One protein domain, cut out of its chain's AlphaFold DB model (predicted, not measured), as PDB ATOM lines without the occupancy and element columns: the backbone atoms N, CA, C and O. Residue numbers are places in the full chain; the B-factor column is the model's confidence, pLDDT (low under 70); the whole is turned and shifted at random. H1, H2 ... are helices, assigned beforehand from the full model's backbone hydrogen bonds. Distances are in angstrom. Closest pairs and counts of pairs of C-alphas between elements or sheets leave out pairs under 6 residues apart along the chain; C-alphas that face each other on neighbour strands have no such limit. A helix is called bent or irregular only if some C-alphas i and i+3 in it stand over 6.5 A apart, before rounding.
ATOM      1  N   SER A 196     -15.769 -35.857 -18.773       93.69
ATOM      2  CA  SER A 196     -15.492 -36.008 -20.206       93.69
ATOM      3  C   SER A 196     -14.939 -37.398 -20.544       93.69
ATOM      4  O   SER A 196     -15.450 -38.062 -21.443       93.69
ATOM      5  N   PHE A 197     -13.944 -37.891 -19.798       93.44
ATOM      6  CA  PHE A 197     -13.387 -39.233 -20.011       93.44
ATOM      7  C   PHE A 197     -14.385 -40.345 -19.690       93.44
ATOM      8  O   PHE A 197     -14.444 -41.344 -20.409       93.44
ATOM      9  N   LEU A 198     -15.189 -40.179 -18.639       91.81
ATOM     10  CA  LEU A 198     -16.232 -41.138 -18.291       91.81
ATOM     11  C   LEU A 198     -17.289 -41.231 -19.401       91.81
ATOM     12  O   LEU A 198     -17.627 -42.339 -19.812       91.81
ATOM     13  N   LEU A 199     -17.732 -40.095 -19.950       90.69
ATOM     14  CA  LEU A 199     -18.648 -40.052 -21.095       90.69
ATOM     15  C   LEU A 199     -18.048 -40.725 -22.332       90.69
ATOM     16  O   LEU A 199     -18.698 -41.579 -22.933       90.69
ATOM     17  N   LEU A 200     -16.797 -40.411 -22.681       91.31
ATOM     18  CA  LEU A 200     -16.108 -41.052 -23.807       91.31
ATOM     19  C   LEU A 200     -16.038 -42.575 -23.640       91.31
ATOM     20  O   LEU A 200     -16.290 -43.317 -24.587       91.31
ATOM     21  N   THR A 201     -15.756 -43.050 -22.428       87.62
ATOM     22  CA  THR A 201     -15.648 -44.486 -22.135       87.62
ATOM     23  C   THR A 201     -17.001 -45.202 -22.261       87.62
ATOM     24  O   THR A 201     -17.057 -46.342 -22.733       87.62
ATOM     25  N   VAL A 202     -18.096 -44.523 -21.900       87.00
ATOM     26  CA  VAL A 202     -19.468 -45.019 -22.097       87.00
ATOM     27  C   VAL A 202     -19.835 -45.049 -23.583       87.00
ATOM     28  O   VAL A 202     -20.355 -46.062 -24.046       87.00
ATOM     29  N   ILE A 203     -19.521 -43.993 -24.342       87.38
ATOM     30  CA  ILE A 203     -19.812 -43.901 -25.787       87.38
ATOM     31  C   ILE A 203     -19.072 -44.987 -26.578       87.38
ATOM     32  O   ILE A 203     -19.652 -45.611 -27.462       87.38
ATOM     33  N   VAL A 204     -17.810 -45.258 -26.235       87.88
ATOM     34  CA  VAL A 204     -17.008 -46.333 -26.850       87.88
ATOM     35  C   VAL A 204     -17.528 -47.731 -26.469       87.88
ATOM     36  O   VAL A 204     -17.183 -48.721 -27.110       87.88
ATOM     37  N   GLY A 205     -18.385 -47.837 -25.448       81.56
ATOM     38  CA  GLY A 205     -18.976 -49.101 -25.013       81.56
ATOM     39  C   GLY A 205     -18.042 -49.966 -24.162       81.56
ATOM     40  O   GLY A 205     -18.273 -51.170 -24.037       81.56
ATOM     41  N   ALA A 206     -17.002 -49.382 -23.554       77.12
ATOM     42  CA  ALA A 206     -16.020 -50.131 -22.761       77.12
ATOM     43  C   ALA A 206     -16.618 -50.755 -21.483       77.12
ATOM     44  O   ALA A 206     -16.111 -51.760 -20.985       77.12
ATOM     45  N   PHE A 207     -17.724 -50.211 -20.964       75.88
ATOM     46  CA  PHE A 207     -18.542 -50.856 -19.936       75.88
ATOM     47  C   PHE A 207     -20.032 -50.543 -20.125       75.88
ATOM     48  O   PHE A 207     -20.413 -49.458 -20.557       75.88
ATOM     49  N   LYS A 208     -20.901 -51.504 -19.782       68.88
ATOM     50  CA  LYS A 208     -22.360 -51.315 -19.814       68.88
ATOM     51  C   LYS A 208     -22.791 -50.486 -18.601       68.88
ATOM     52  O   LYS A 208     -22.621 -50.948 -17.474       68.88
ATOM     53  N   ALA A 209     -23.388 -49.314 -18.832       64.50
ATOM     54  CA  ALA A 209     -23.897 -48.424 -17.780       64.50
ATOM     55  C   ALA A 209     -24.950 -49.089 -16.869       64.50
ATOM     56  O   ALA A 209     -25.118 -48.688 -15.725       64.50
ATOM     57  N   THR A 210     -25.602 -50.147 -17.354       62.72
ATOM     58  CA  THR A 210     -26.600 -50.927 -16.612       62.72
ATOM     59  C   THR A 210     -26.003 -51.864 -15.562       62.72
ATOM     60  O   THR A 210     -26.734 -52.364 -14.713       62.72
ATOM     61  N   LYS A 211     -24.686 -52.121 -15.576       66.44
ATOM     62  CA  LYS A 211     -24.048 -52.912 -14.516       66.44
ATOM     63  C   LYS A 211     -23.890 -52.061 -13.260       66.44
ATOM     64  O   LYS A 211     -23.114 -51.101 -13.235       66.44
ATOM     65  N   ARG A 212     -24.595 -52.457 -12.202       62.84
ATOM     66  CA  ARG A 212     -24.614 -51.758 -10.919       62.84
ATOM     67  C   ARG A 212     -23.200 -51.584 -10.351       62.84
ATOM     68  O   ARG A 212     -22.421 -52.528 -10.286       62.84
ATOM     69  N   GLY A 213     -22.845 -50.350  -9.987       70.25
ATOM     70  CA  GLY A 213     -21.538 -50.007  -9.412       70.25
ATOM     71  C   GLY A 213     -20.359 -49.956 -10.397       70.25
ATOM     72  O   GLY A 213     -19.289 -49.472 -10.019       70.25
ATOM     73  N   ALA A 214     -20.516 -50.381 -11.658       75.94
ATOM     74  CA  ALA A 214     -19.438 -50.329 -12.653       75.94
ATOM     75  C   ALA A 214     -19.091 -48.883 -13.041       75.94
ATOM     76  O   ALA A 214     -17.921 -48.504 -13.022       75.94
ATOM     77  N   LEU A 215     -20.114 -48.061 -13.304       81.31
ATOM     78  CA  LEU A 215     -19.968 -46.635 -13.621       81.31
ATOM     79  C   LEU A 215     -19.257 -45.871 -12.495       81.31
ATOM     80  O   LEU A 215     -18.378 -45.053 -12.740       81.31
ATOM     81  N   LEU A 216     -19.623 -46.183 -11.253       80.56
ATOM     82  CA  LEU A 216     -19.089 -45.565 -10.044       80.56
ATOM     83  C   LEU A 216     -17.612 -45.944  -9.850       80.56
ATOM     84  O   LEU A 216     -16.762 -45.072  -9.683       80.56
ATOM     85  N   THR A 217     -17.289 -47.236  -9.964       81.69
ATOM     86  CA  THR A 217     -15.906 -47.746  -9.908       81.69
ATOM     87  C   THR A 217     -15.031 -47.092 -10.982       81.69
ATOM     88  O   THR A 217     -13.933 -46.619 -10.683       81.69
ATOM     89  N   ALA A 218     -15.531 -47.021 -12.220       85.62
ATOM     90  CA  ALA A 218     -14.842 -46.365 -13.325       85.62
ATOM     91  C   ALA A 218     -14.647 -44.867 -13.055       85.62
ATOM     92  O   ALA A 218     -13.546 -44.354 -13.234       85.62
ATOM     93  N   GLY A 219     -15.674 -44.179 -12.549       88.31
ATOM     94  CA  GLY A 219     -15.599 -42.768 -12.173       88.31
ATOM     95  C   GLY A 219     -14.521 -42.479 -11.135       88.31
ATOM     96  O   GLY A 219     -13.748 -41.546 -11.322       88.31
ATOM     97  N   ILE A 220     -14.393 -43.309 -10.095       86.44
ATOM     98  CA  ILE A 220     -13.334 -43.160  -9.081       86.44
ATOM     99  C   ILE A 220     -11.945 -43.336  -9.705       86.44
ATOM    100  O   ILE A 220     -11.038 -42.547  -9.436       86.44
ATOM    101  N   MET A 221     -11.770 -44.370 -10.531       86.00
ATOM    102  CA  MET A 221     -10.485 -44.659 -11.170       86.00
ATOM    103  C   MET A 221     -10.072 -43.524 -12.117       86.00
ATOM    104  O   MET A 221      -8.950 -43.026 -12.032       86.00
ATOM    105  N   ILE A 222     -10.996 -43.061 -12.961       90.81
ATOM    106  CA  ILE A 222     -10.772 -41.940 -13.881       90.81
ATOM    107  C   ILE A 222     -10.515 -40.648 -13.097       90.81
ATOM    108  O   ILE A 222      -9.607 -39.898 -13.454       90.81
ATOM    109  N   TYR A 223     -11.245 -40.400 -12.005       91.62
ATOM    110  CA  TYR A 223     -11.038 -39.228 -11.151       91.62
ATOM    111  C   TYR A 223      -9.629 -39.192 -10.553       91.62
ATOM    112  O   TYR A 223      -8.975 -38.146 -10.584       91.62
ATOM    113  N   ALA A 224      -9.140 -40.333 -10.057       90.31
ATOM    114  CA  ALA A 224      -7.783 -40.456  -9.532       90.31
ATOM    115  C   ALA A 224      -6.727 -40.179 -10.618       90.31
ATOM    116  O   ALA A 224      -5.766 -39.452 -10.369       90.31
ATOM    117  N   MET A 225      -6.937 -40.682 -11.842       89.31
ATOM    118  CA  MET A 225      -6.061 -40.398 -12.987       89.31
ATOM    119  C   MET A 225      -6.108 -38.920 -13.407       89.31
ATOM    120  O   MET A 225      -5.078 -38.329 -13.737       89.31
ATOM    121  N   CYS A 226      -7.284 -38.290 -13.341       92.00
ATOM    122  CA  CYS A 226      -7.466 -36.882 -13.690       92.00
ATOM    123  C   CYS A 226      -6.855 -35.906 -12.671       92.00
ATOM    124  O   CYS A 226      -6.753 -34.712 -12.965       92.00
ATOM    125  N   GLY A 227      -6.392 -36.390 -11.513       89.69
ATOM    126  CA  GLY A 227      -5.701 -35.575 -10.508       89.69
ATOM    127  C   GLY A 227      -4.472 -34.844 -11.053       89.69
ATOM    128  O   GLY A 227      -4.174 -33.731 -10.619       89.69
ATOM    129  N   ILE A 228      -3.808 -35.407 -12.071       89.81
ATOM    130  CA  ILE A 228      -2.676 -34.758 -12.749       89.81
ATOM    131  C   ILE A 228      -3.135 -33.465 -13.440       89.81
ATOM    132  O   ILE A 228      -2.495 -32.427 -13.283       89.81
ATOM    133  N   PHE A 229      -4.264 -33.493 -14.157       91.00
ATOM    134  CA  PHE A 229      -4.809 -32.308 -14.828       91.00
ATOM    135  C   PHE A 229      -5.222 -31.231 -13.824       91.00
ATOM    136  O   PHE A 229      -4.840 -30.072 -13.991       91.00
ATOM    137  N   GLY A 230      -5.908 -31.615 -12.743       91.25
ATOM    138  CA  GLY A 230      -6.293 -30.677 -11.685       91.25
ATOM    139  C   GLY A 230      -5.095 -30.014 -11.008       91.25
ATOM    140  O   GLY A 230      -5.044 -28.788 -10.893       91.25
ATOM    141  N   GLY A 231      -4.085 -30.807 -10.636       91.62
ATOM    142  CA  GLY A 231      -2.851 -30.304 -10.032       91.62
ATOM    143  C   GLY A 231      -2.046 -29.400 -10.971       91.62
ATOM    144  O   GLY A 231      -1.508 -28.382 -10.531       91.62
ATOM    145  N   MET A 232      -1.997 -29.716 -12.271       92.19
ATOM    146  CA  MET A 232      -1.346 -28.863 -13.273       92.19
ATOM    147  C   MET A 232      -2.042 -27.507 -13.413       92.19
ATOM    148  O   MET A 232      -1.357 -26.484 -13.420       92.19
ATOM    149  N   VAL A 233      -3.375 -27.480 -13.520       94.31
ATOM    150  CA  VAL A 233      -4.147 -26.233 -13.665       94.31
ATOM    151  C   VAL A 233      -4.015 -25.372 -12.407       94.31
ATOM    152  O   VAL A 233      -3.601 -24.215 -12.509       94.31
ATOM    153  N   ALA A 234      -4.243 -25.952 -11.222       94.12
ATOM    154  CA  ALA A 234      -4.075 -25.248  -9.949       94.12
ATOM    155  C   ALA A 234      -2.648 -24.721  -9.767       94.12
ATOM    156  O   ALA A 234      -2.453 -23.564  -9.404       94.12
ATOM    157  N   GLY A 235      -1.638 -25.554 -10.028       92.44
ATOM    158  CA  GLY A 235      -0.234 -25.191  -9.854       92.44
ATOM    159  C   GLY A 235       0.239 -24.112 -10.828       92.44
ATOM    160  O   GLY A 235       1.002 -23.229 -10.430       92.44
ATOM    161  N   ARG A 236      -0.215 -24.144 -12.089       92.81
ATOM    162  CA  ARG A 236       0.102 -23.106 -13.086       92.81
ATOM    163  C   ARG A 236      -0.495 -21.762 -12.689       92.81
ATOM    164  O   ARG A 236       0.245 -20.781 -12.635       92.81
ATOM    165  N   LEU A 237      -1.780 -21.739 -12.346       91.81
ATOM    166  CA  LEU A 237      -2.468 -20.520 -11.921       91.81
ATOM    167  C   LEU A 237      -1.852 -19.948 -10.634       91.81
ATOM    168  O   LEU A 237      -1.594 -18.751 -10.538       91.81
ATOM    169  N   TYR A 238      -1.510 -20.817  -9.680       93.19
ATOM    170  CA  TYR A 238      -0.871 -20.418  -8.425       93.19
ATOM    171  C   TYR A 238       0.507 -19.776  -8.635       93.19
ATOM    172  O   TYR A 238       0.835 -18.771  -8.002       93.19
ATOM    173  N   LYS A 239       1.311 -20.321  -9.559       90.50
ATOM    174  CA  LYS A 239       2.604 -19.729  -9.935       90.50
ATOM    175  C   LYS A 239       2.438 -18.403 -10.682       90.50
ATOM    176  O   LYS A 239       3.202 -17.479 -10.416       90.50
ATOM    177  N   GLN A 240       1.454 -18.290 -11.578       90.75
ATOM    178  CA  GLN A 240       1.162 -17.045 -12.304       90.75
ATOM    179  C   GLN A 240       0.788 -15.902 -11.353       90.75
ATOM    180  O   GLN A 240       1.242 -14.775 -11.529       90.75
ATOM    181  N   LEU A 241       0.059 -16.216 -10.284       90.31
ATOM    182  CA  LEU A 241      -0.330 -15.271  -9.236       90.31
ATOM    183  C   LEU A 241       0.747 -15.089  -8.146       90.31
ATOM    184  O   LEU A 241       0.454 -14.611  -7.052       90.31
ATOM    185  N   LYS A 242       2.007 -15.458  -8.436       89.31
ATOM    186  CA  LYS A 242       3.187 -15.287  -7.561       89.31
ATOM    187  C   LYS A 242       3.067 -15.975  -6.189       89.31
ATOM    188  O   LYS A 242       3.695 -15.551  -5.215       89.31
ATOM    189  N   GLY A 243       2.298 -17.061  -6.106       88.69
ATOM    190  CA  GLY A 243       2.169 -17.868  -4.896       88.69
ATOM    191  C   GLY A 243       3.477 -18.580  -4.526       88.69
ATOM    192  O   GLY A 243       4.124 -19.203  -5.368       88.69
ATOM    193  N   LYS A 244       3.872 -18.510  -3.248       87.12
ATOM    194  CA  LYS A 244       5.136 -19.086  -2.744       87.12
ATOM    195  C   LYS A 244       4.988 -20.539  -2.270       87.12
ATOM    196  O   LYS A 244       5.882 -21.356  -2.480       87.12
ATOM    197  N   ASN A 245       3.836 -20.890  -1.694       88.38
ATOM    198  CA  ASN A 245       3.606 -22.171  -1.012       88.38
ATOM    199  C   ASN A 245       2.904 -23.190  -1.923       88.38
ATOM    200  O   ASN A 245       1.808 -23.668  -1.629       88.38
ATOM    201  N   TRP A 246       3.544 -23.537  -3.041       85.94
ATOM    202  CA  TRP A 246       2.952 -24.414  -4.062       85.94
ATOM    203  C   TRP A 246       2.574 -25.803  -3.524       85.94
ATOM    204  O   TRP A 246       1.568 -26.363  -3.949       85.94
ATOM    205  N   ALA A 247       3.337 -26.341  -2.566       87.56
ATOM    206  CA  ALA A 247       3.063 -27.646  -1.969       87.56
ATOM    207  C   ALA A 247       1.728 -27.652  -1.211       87.56
ATOM    208  O   ALA A 247       0.927 -28.573  -1.369       87.56
ATOM    209  N   TRP A 248       1.453 -26.584  -0.456       89.25
ATOM    210  CA  TRP A 248       0.189 -26.431   0.259       89.25
ATOM    211  C   TRP A 248      -0.986 -26.279  -0.706       89.25
ATOM    212  O   TRP A 248      -2.014 -26.924  -0.526       89.25
ATOM    213  N   ASN A 249      -0.811 -25.504  -1.779       91.44
ATOM    214  CA  ASN A 249      -1.819 -25.374  -2.829       91.44
ATOM    215  C   ASN A 249      -2.157 -26.728  -3.479       91.44
ATOM    216  O   ASN A 249      -3.329 -27.041  -3.686       91.44
ATOM    217  N   THR A 250      -1.153 -27.564  -3.759       87.38
ATOM    218  CA  THR A 250      -1.371 -28.910  -4.308       87.38
ATOM    219  C   THR A 250      -2.121 -29.812  -3.326       87.38
ATOM    220  O   THR A 250      -3.082 -30.469  -3.727       87.38
ATOM    221  N   MET A 251      -1.741 -29.819  -2.042       88.12
ATOM    222  CA  MET A 251      -2.465 -30.590  -1.019       88.12
ATOM    223  C   MET A 251      -3.911 -30.110  -0.866       88.12
ATOM    224  O   MET A 251      -4.826 -30.928  -0.802       88.12
ATOM    225  N   LEU A 252      -4.130 -28.794  -0.879       90.88
ATOM    226  CA  LEU A 252      -5.462 -28.206  -0.803       90.88
ATOM    227  C   LEU A 252      -6.308 -28.572  -2.029       90.88
ATOM    228  O   LEU A 252      -7.462 -28.944  -1.865       90.88
ATOM    229  N   THR A 253      -5.732 -28.559  -3.234       90.25
ATOM    230  CA  THR A 253      -6.414 -28.988  -4.472       90.25
ATOM    231  C   THR A 253      -6.863 -30.448  -4.387       90.25
ATOM    232  O   THR A 253      -7.976 -30.773  -4.789       90.25
ATOM    233  N   ALA A 254      -6.035 -31.326  -3.812       88.00
ATOM    234  CA  ALA A 254      -6.391 -32.729  -3.610       88.00
ATOM    235  C   ALA A 254      -7.466 -32.930  -2.524       88.00
ATOM    236  O   ALA A 254      -8.194 -33.917  -2.567       88.00
ATOM    237  N   ALA A 255      -7.575 -32.015  -1.556       89.06
ATOM    238  CA  ALA A 255      -8.501 -32.119  -0.427       89.06
ATOM    239  C   ALA A 255      -9.842 -31.398  -0.652       89.06
ATOM    240  O   ALA A 255     -10.856 -31.821  -0.097       89.06
ATOM    241  N   VAL A 256      -9.873 -30.338  -1.467       91.94
ATOM    242  CA  VAL A 256     -11.011 -29.401  -1.560       91.94
ATOM    243  C   VAL A 256     -12.315 -30.060  -2.006       91.94
ATOM    244  O   VAL A 256     -13.383 -29.632  -1.587       91.94
ATOM    245  N   PHE A 257     -12.243 -31.117  -2.818       88.50
ATOM    246  CA  PHE A 257     -13.419 -31.871  -3.251       88.50
ATOM    247  C   PHE A 257     -13.686 -33.121  -2.388       88.50
ATOM    248  O   PHE A 257     -14.812 -33.278  -1.912       88.50
ATOM    249  N   PRO A 258     -12.697 -33.994  -2.098       87.31
ATOM    250  CA  PRO A 258     -12.956 -35.215  -1.332       87.31
ATOM    251  C   PRO A 258     -13.301 -34.977   0.144       87.31
ATOM    252  O   PRO A 258     -14.069 -35.753   0.714       87.31
ATOM    253  N   VAL A 259     -12.756 -33.933   0.782       87.62
ATOM    254  CA  VAL A 259     -12.983 -33.683   2.216       87.62
ATOM    255  C   VAL A 259     -14.429 -33.261   2.497       87.62
ATOM    256  O   VAL A 259     -15.065 -33.932   3.313       87.62
ATOM    257  N   PRO A 260     -15.009 -32.247   1.817       90.31
ATOM    258  CA  PRO A 260     -16.423 -31.920   2.001       90.31
ATOM    259  C   PRO A 260     -17.346 -33.088   1.645       90.31
ATOM    260  O   PRO A 260     -18.307 -33.342   2.365       90.31
ATOM    261  N   LEU A 261     -17.024 -33.847   0.589       85.81
ATOM    262  CA  LEU A 261     -17.796 -35.030   0.203       85.81
ATOM    263  C   LEU A 261     -17.812 -36.087   1.318       85.81
ATOM    264  O   LEU A 261     -18.865 -36.627   1.653       85.81
ATOM    265  N   THR A 262     -16.655 -36.347   1.930       81.50
ATOM    266  CA  THR A 262     -16.531 -37.295   3.048       81.50
ATOM    267  C   THR A 262     -17.260 -36.791   4.297       81.50
ATOM    268  O   THR A 262     -17.852 -37.591   5.017       81.50
ATOM    269  N   LEU A 263     -17.268 -35.477   4.542       86.94
ATOM    270  CA  LEU A 263     -18.005 -34.868   5.654       86.94
ATOM    271  C   LEU A 263     -19.522 -35.016   5.479       86.94
ATOM    272  O   LEU A 263     -20.201 -35.464   6.399       86.94
ATOM    273  N   VAL A 264     -20.045 -34.693   4.291       87.12
ATOM    274  CA  VAL A 264     -21.467 -34.880   3.959       87.12
ATOM    275  C   VAL A 264     -21.850 -36.347   4.113       87.12
ATOM    276  O   VAL A 264     -22.850 -36.660   4.757       87.12
ATOM    277  N   PHE A 265     -21.019 -37.256   3.601       82.19
ATOM    278  CA  PHE A 265     -21.226 -38.686   3.781       82.19
ATOM    279  C   PHE A 265     -21.269 -39.093   5.260       82.19
ATOM    280  O   PHE A 265     -22.156 -39.845   5.652       82.19
ATOM    281  N   ALA A 266     -20.345 -38.602   6.087       83.06
ATOM    282  CA  ALA A 266     -20.319 -38.931   7.508       83.06
ATOM    283  C   ALA A 266     -21.607 -38.483   8.221       83.06
ATOM    284  O   ALA A 266     -22.142 -39.236   9.035       83.06
ATOM    285  N   ILE A 267     -22.134 -37.305   7.872       86.00
ATOM    286  CA  ILE A 267     -23.402 -36.789   8.405       86.00
ATOM    287  C   ILE A 267     -24.572 -37.678   7.966       86.00
ATOM    288  O   ILE A 267     -25.346 -38.133   8.806       86.00
ATOM    289  N   VAL A 268     -24.677 -37.984   6.668       85.00
ATOM    290  CA  VAL A 268     -25.747 -38.846   6.131       85.00
ATOM    291  C   VAL A 268     -25.684 -40.248   6.744       85.00
ATOM    292  O   VAL A 268     -26.707 -40.791   7.155       85.00
ATOM    293  N   ASN A 269     -24.488 -40.824   6.877       84.12
ATOM    294  CA  ASN A 269     -24.305 -42.140   7.482       84.12
ATOM    295  C   ASN A 269     -24.649 -42.143   8.982       84.12
ATOM    296  O   ASN A 269     -25.190 -43.132   9.473       84.12
ATOM    297  N   ALA A 270     -24.385 -41.051   9.707       84.00
ATOM    298  CA  ALA A 270     -24.793 -40.912  11.106       84.00
ATOM    299  C   ALA A 270     -26.325 -40.880  11.257       84.00
ATOM    300  O   ALA A 270     -26.868 -41.564  12.125       84.00
ATOM    301  N   ILE A 271     -27.025 -40.160  10.373       84.12
ATOM    302  CA  ILE A 271     -28.497 -40.127  10.340       84.12
ATOM    303  C   ILE A 271     -29.061 -41.513   9.990       84.12
ATOM    304  O   ILE A 271     -29.985 -41.997  10.644       84.12
ATOM    305  N   ALA A 272     -28.482 -42.194   8.998       81.44
ATOM    306  CA  ALA A 272     -28.897 -43.543   8.613       81.44
ATOM    307  C   ALA A 272     -28.730 -44.552   9.764       81.44
ATOM    308  O   ALA A 272     -29.594 -45.408   9.965       81.44
ATOM    309  N   TRP A 273     -27.648 -44.423  10.539       82.69
ATOM    310  CA  TRP A 273     -27.412 -45.236  11.732       82.69
ATOM    311  C   TRP A 273     -28.460 -44.976  12.820       82.69
ATOM    312  O   TRP A 273     -28.980 -45.921  13.407       82.69
ATOM    313  N   GLN A 274     -28.819 -43.709  13.058       86.00
ATOM    314  CA  GLN A 274     -29.846 -43.338  14.039       86.00
ATOM    315  C   GLN A 274     -31.224 -43.932  13.703       86.00
ATOM    316  O   GLN A 274     -31.959 -44.328  14.603       86.00
ATOM    317  N   ASN A 275     -31.544 -44.050  12.412       85.50
ATOM    318  CA  ASN A 275     -32.799 -44.623  11.926       85.50
ATOM    319  C   ASN A 275     -32.774 -46.158  11.782       85.50
ATOM    320  O   ASN A 275     -33.684 -46.722  11.179       85.50
ATOM    321  N   ASN A 276     -31.747 -46.846  12.302       81.69
ATOM    322  CA  ASN A 276     -31.564 -48.299  12.167       81.69
ATOM    323  C   ASN A 276     -31.655 -48.798  10.709       81.69
ATOM    324  O   ASN A 276     -32.126 -49.906  10.444       81.69
ATOM    325  N   SER A 277     -31.215 -47.983   9.745       75.44
ATOM    326  CA  SER A 277     -31.256 -48.360   8.333       75.44
ATOM    327  C   SER A 277     -30.267 -49.491   8.048       75.44
ATOM    328  O   SER A 277     -29.083 -49.397   8.377       75.44
ATOM    329  N   THR A 278     -30.714 -50.536   7.350       73.12
ATOM    330  CA  THR A 278     -29.858 -51.634   6.862       73.12
ATOM    331  C   THR A 278     -28.816 -51.179   5.837       73.12
ATOM    332  O   THR A 278     -27.871 -51.915   5.548       73.12
ATOM    333  N   ALA A 279     -28.955 -49.961   5.302       67.25
ATOM    334  CA  ALA A 279     -27.973 -49.346   4.420       67.25
ATOM    335  C   ALA A 279     -26.801 -48.694   5.176       67.25
ATOM    336  O   ALA A 279     -25.780 -48.432   4.545       67.25
ATOM    337  N   ALA A 280     -26.910 -48.436   6.486       72.06
ATOM    338  CA  ALA A 280     -25.881 -47.729   7.250       72.06
ATOM    339  C   ALA A 280     -24.574 -48.537   7.349       72.06
ATOM    340  O   ALA A 280     -24.571 -49.736   7.640       72.06
ATOM    341  N   LEU A 281     -23.433 -47.878   7.125       71.38
ATOM    342  CA  LEU A 281     -22.124 -48.517   7.235       71.38
ATOM    343  C   LEU A 281     -21.636 -48.500   8.691       71.38
ATOM    344  O   LEU A 281     -21.545 -47.417   9.280       71.38
ATOM    345  N   PRO A 282     -21.254 -49.658   9.264       70.31
ATOM    346  CA  PRO A 282     -20.709 -49.707  10.612       70.31
ATOM    347  C   PRO A 282     -19.359 -48.988  10.685       70.31
ATOM    348  O   PRO A 282     -18.514 -49.113   9.795       70.31
ATOM    349  N   VAL A 283     -19.138 -48.265  11.786       63.56
ATOM    350  CA  VAL A 283     -17.950 -47.419  12.024       63.56
ATOM    351  C   VAL A 283     -16.639 -48.205  11.888       63.56
ATOM    352  O   VAL A 283     -15.636 -47.677  11.411       63.56
ATOM    353  N   THR A 284     -16.654 -49.498  12.215       61.19
ATOM    354  CA  THR A 284     -15.517 -50.411  12.034       61.19
ATOM    355  C   THR A 284     -15.122 -50.583  10.568       61.19
ATOM    356  O   THR A 284     -13.937 -50.669  10.262       61.19
ATOM    357  N   THR A 285     -16.082 -50.570   9.640       63.03
ATOM    358  CA  THR A 285     -15.801 -50.642   8.199       63.03
ATOM    359  C   THR A 285     -15.194 -49.338   7.696       63.03
ATOM    360  O   THR A 285     -14.264 -49.390   6.900       63.03
ATOM    361  N   ILE A 286     -15.649 -48.191   8.215       61.62
ATOM    362  CA  ILE A 286     -15.104 -46.863   7.888       61.62
ATOM    363  C   ILE A 286     -13.656 -46.714   8.380       61.62
ATOM    364  O   ILE A 286     -12.809 -46.203   7.652       61.62
ATOM    365  N   GLY A 287     -13.353 -47.192   9.592       52.66
ATOM    366  CA  GLY A 287     -12.008 -47.111  10.175       52.66
ATOM    367  C   GLY A 287     -10.993 -48.104   9.592       52.66
ATOM    368  O   GLY A 287      -9.797 -47.819   9.589       52.66
ATOM    369  N   VAL A 288     -11.445 -49.260   9.092       48.88
ATOM    370  CA  VAL A 288     -10.571 -50.319   8.540       48.88
ATOM    371  C   VAL A 288     -10.356 -50.166   7.033       48.88
ATOM    372  O   VAL A 288      -9.305 -50.548   6.508       48.88
ATOM    373  N   SER A 289     -11.312 -49.589   6.303       45.19
ATOM    374  CA  SER A 289     -11.116 -49.311   4.887       45.19
ATOM    375  C   SER A 289     -10.107 -48.182   4.707       45.19
ATOM    376  O   SER A 289     -10.386 -47.024   5.011       45.19
ATOM    377  N   LYS A 290      -8.930 -48.499   4.162       43.75
ATOM    378  CA  LYS A 290      -8.011 -47.466   3.673       43.75
ATOM    379  C   LYS A 290      -8.795 -46.507   2.757       43.75
ATOM    380  O   LYS A 290      -9.502 -47.006   1.880       43.75
ATOM    381  N   PRO A 291      -8.622 -45.176   2.867       48.16
ATOM    382  CA  PRO A 291      -9.304 -44.191   2.013       48.16
ATOM    383  C   PRO A 291      -9.023 -44.369   0.506       48.16
ATOM    384  O   PRO A 291      -9.693 -43.776  -0.329       48.16
ATOM    385  N   HIS A 292      -8.061 -45.225   0.145       42.38
ATOM    386  CA  HIS A 292      -7.743 -45.625  -1.227       42.38
ATOM    387  C   HIS A 292      -8.496 -46.872  -1.727       42.38
ATOM    388  O   HIS A 292      -8.318 -47.267  -2.879       42.38
ATOM    389  N   SER A 293      -9.297 -47.541  -0.893       39.78
ATOM    390  CA  SER A 293      -9.994 -48.759  -1.301       39.78
ATOM    391  C   SER A 293     -11.251 -48.404  -2.091       39.78
ATOM    392  O   SER A 293     -12.214 -47.868  -1.547       39.78
ATOM    393  N   VAL A 294     -11.258 -48.752  -3.378       45.06
ATOM    394  CA  VAL A 294     -12.388 -48.596  -4.312       45.06
ATOM    395  C   VAL A 294     -13.700 -49.161  -3.737       45.06
ATOM    396  O   VAL A 294     -14.774 -48.629  -4.003       45.06
ATOM    397  N   TYR A 295     -13.618 -50.172  -2.866       43.34
ATOM    398  CA  TYR A 295     -14.751 -50.748  -2.134       43.34
ATOM    399  C   TYR A 295     -15.436 -49.774  -1.165       43.34
ATOM    400  O   TYR A 295     -16.659 -49.817  -1.022       43.34
ATOM    401  N   PHE A 296     -14.674 -48.893  -0.513       47.78
ATOM    402  CA  PHE A 296     -15.210 -47.928   0.445       47.78
ATOM    403  C   PHE A 296     -16.063 -46.880  -0.262       47.78
ATOM    404  O   PHE A 296     -17.206 -46.650   0.117       47.78
ATOM    405  N   ILE A 297     -15.538 -46.331  -1.358       51.78
ATOM    406  CA  ILE A 297     -16.184 -45.262  -2.125       51.78
ATOM    407  C   ILE A 297     -17.410 -45.795  -2.895       51.78
ATOM    408  O   ILE A 297     -18.428 -45.110  -3.001       51.78
ATOM    409  N   ASN A 298     -17.368 -47.048  -3.365       45.75
ATOM    410  CA  ASN A 298     -18.504 -47.677  -4.047       45.75
ATOM    411  C   ASN A 298     -19.701 -47.901  -3.104       45.75
ATOM    412  O   ASN A 298     -20.842 -47.626  -3.476       45.75
ATOM    413  N   LYS A 299     -19.460 -48.289  -1.841       52.06
ATOM    414  CA  LYS A 299     -20.525 -48.320  -0.824       52.06
ATOM    415  C   LYS A 299     -20.973 -46.919  -0.377       52.06
ATOM    416  O   LYS A 299     -22.159 -46.738  -0.129       52.06
ATOM    417  N   LEU A 300     -20.067 -45.939  -0.360       51.53
ATOM    418  CA  LEU A 300     -20.320 -44.524  -0.040       51.53
ATOM    419  C   LEU A 300     -21.393 -43.897  -0.947       51.53
ATOM    420  O   LEU A 300     -22.391 -43.366  -0.467       51.53
ATOM    421  N   CYS A 301     -21.230 -44.022  -2.266       46.75
ATOM    422  CA  CYS A 301     -22.197 -43.487  -3.230       46.75
ATOM    423  C   CYS A 301     -23.467 -44.345  -3.331       46.75
ATOM    424  O   CYS A 301     -24.540 -43.811  -3.602       46.75
ATOM    425  N   THR A 302     -23.379 -45.652  -3.058       47.97
ATOM    426  CA  THR A 302     -24.566 -46.517  -2.958       47.97
ATOM    427  C   THR A 302     -25.470 -46.070  -1.799       47.97
ATOM    428  O   THR A 302     -26.682 -46.017  -1.969       47.97
ATOM    429  N   LEU A 303     -24.903 -45.646  -0.664       45.47
ATOM    430  CA  LEU A 303     -25.642 -45.091   0.483       45.47
ATOM    431  C   LEU A 303     -26.336 -43.754   0.172       45.47
ATOM    432  O   LEU A 303     -27.498 -43.580   0.531       45.47
ATOM    433  N   CYS A 304     -25.663 -42.842  -0.541       39.75
ATOM    434  CA  CYS A 304     -26.289 -41.597  -1.012       39.75
ATOM    435  C   CYS A 304     -27.435 -41.861  -2.000       39.75
ATOM    436  O   CYS A 304     -28.455 -41.181  -1.940       39.75
ATOM    437  N   TYR A 305     -27.291 -42.859  -2.879       39.81
ATOM    438  CA  TYR A 305     -28.340 -43.247  -3.823       39.81
ATOM    439  C   TYR A 305     -29.545 -43.890  -3.116       39.81
ATOM    440  O   TYR A 305     -30.685 -43.550  -3.407       39.81
ATOM    441  N   TYR A 306     -29.306 -44.764  -2.133       39.00
ATOM    442  CA  TYR A 306     -30.378 -45.375  -1.341       39.00
ATOM    443  C   TYR A 306     -31.100 -44.382  -0.421       39.00
ATOM    444  O   TYR A 306     -32.292 -44.554  -0.199       39.00
ATOM    445  N   CYS A 307     -30.436 -43.329   0.070       35.16
ATOM    446  CA  CYS A 307     -31.123 -42.267   0.820       35.16
ATOM    447  C   CYS A 307     -32.056 -41.422  -0.062       35.16
ATOM    448  O   CYS A 307     -33.029 -40.885   0.451       35.16
ATOM    449  N   TYR A 308     -31.788 -41.317  -1.367       35.50
ATOM    450  CA  TYR A 308     -32.651 -40.593  -2.309       35.50
ATOM    451  C   TYR A 308     -33.845 -41.417  -2.812       35.50
ATOM    452  O   TYR A 308     -34.791 -40.837  -3.324       35.50
ATOM    453  N   GLY A 309     -33.814 -42.748  -2.680       30.44
ATOM    454  CA  GLY A 309     -34.917 -43.640  -3.071       30.44
ATOM    455  C   GLY A 309     -35.934 -43.938  -1.961       30.44
ATOM    456  O   GLY A 309     -36.784 -44.799  -2.150       30.44
ATOM    457  N   TYR A 310     -35.812 -43.288  -0.800       30.48
ATOM    458  CA  TYR A 310     -36.681 -43.463   0.375       30.48
ATOM    459  C   TYR A 310     -37.262 -42.128   0.892       30.48
ATOM    460  O   TYR A 310     -37.662 -42.035   2.054       30.48
ATOM    461  N   ILE A 311     -37.302 -41.101   0.037       31.19
ATOM    462  CA  ILE A 311     -38.105 -39.879   0.207       31.19
ATOM    463  C   ILE A 311     -39.039 -39.805  -0.995       31.19
ATOM    464  O   ILE A 311     -40.236 -39.533  -0.774       31.19
TER     465      ILE A 311
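This is residues 196 to 311 of the 311 residues of the protein "Transmembrane 9 family protein" of archaeon (UniProt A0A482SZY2). This is a long, open helical hairpin: bent H2 runs out to a turn at residues 241 to 245, and H3 and then H4 lead back, spreading away from H2a. H6 fills the open end between H2a and H4, H1 folds back on H2a, and short H5 is at the H4 and H6 side. The printed part has 116 residues with six named helices, H1 to H6 in chain order, and no named strand; its class is all helix. It is loose, with a radius of gyration of the C-alphas of 17.3 A and spans of 52 by 37 by 28 A.

Start at H1, residues 196 to 203, and go on to H2, residues 214 to 240, assigned as one helix by its hydrogen bonds but bent: C-alphas 225 and 228 are 6.6 A apart. Its arms, H2a with residues 214 to 225 and H2b with residues 228 to 240, stand at a tilt of 36 degrees, only just steep. H1 and H2a touch as a helical hairpin, opposite ways at a shallow tilt of 34.9 degrees, only just short of steep; their closest C-alphas, of Leu 198 and Gly 219, are 6.4 A apart. Next, H3, residues 246 to 255, touches H2b, closest at the C-alphas of Gly 231 and Thr 250, 6.1 A apart; this helical hairpin runs opposite ways at a steep tilt of 41 degrees. H4, residues 258 to 274, and H3 meet only through their link. H5, residues 283 to 288, is near H4. Look then at H6, residues 294 to 308: it touches H2a at a steep tilt of 55 degrees, with the C-alphas of Leu 216 and Asn 298 closest at 6.4 A. H6 also touches H4 at a steep tilt of 58 degrees, with the C-alphas of Phe 265 and Leu 300 closest at 7.0 A. The helix packing is mostly crossed, with one shallow tilt among these four touching pairs. In H1, H2a, H2b, H3, H4, H5 and H6 every O i to N i+4 pair is within hydrogen-bond range.

Find C-alpha 196 at (-15.492, -36.008, -20.206), where H1 begins. H2a begins at C-alpha 214 and is 16.7 A long; H2b is 18.1 A long. H3 is 14.3 A long. H4 runs 24.2 A to C-alpha 274 at (-29.846, -43.338, 14.039). H6 runs 21.9 A, ending at C-alpha 308 at (-32.651, -40.593, -2.309).

The C-alphas farthest apart, of Lys 242 and Asn 276, are 51.8 A apart. The printed part has no cut and no long link. Residues 255 to 260, of which 258 to 260 belong to H4, stand free. The mean pLDDT of the printed part is 75.3; residues 208 to 212, 279 and 283 to 311 are under 70.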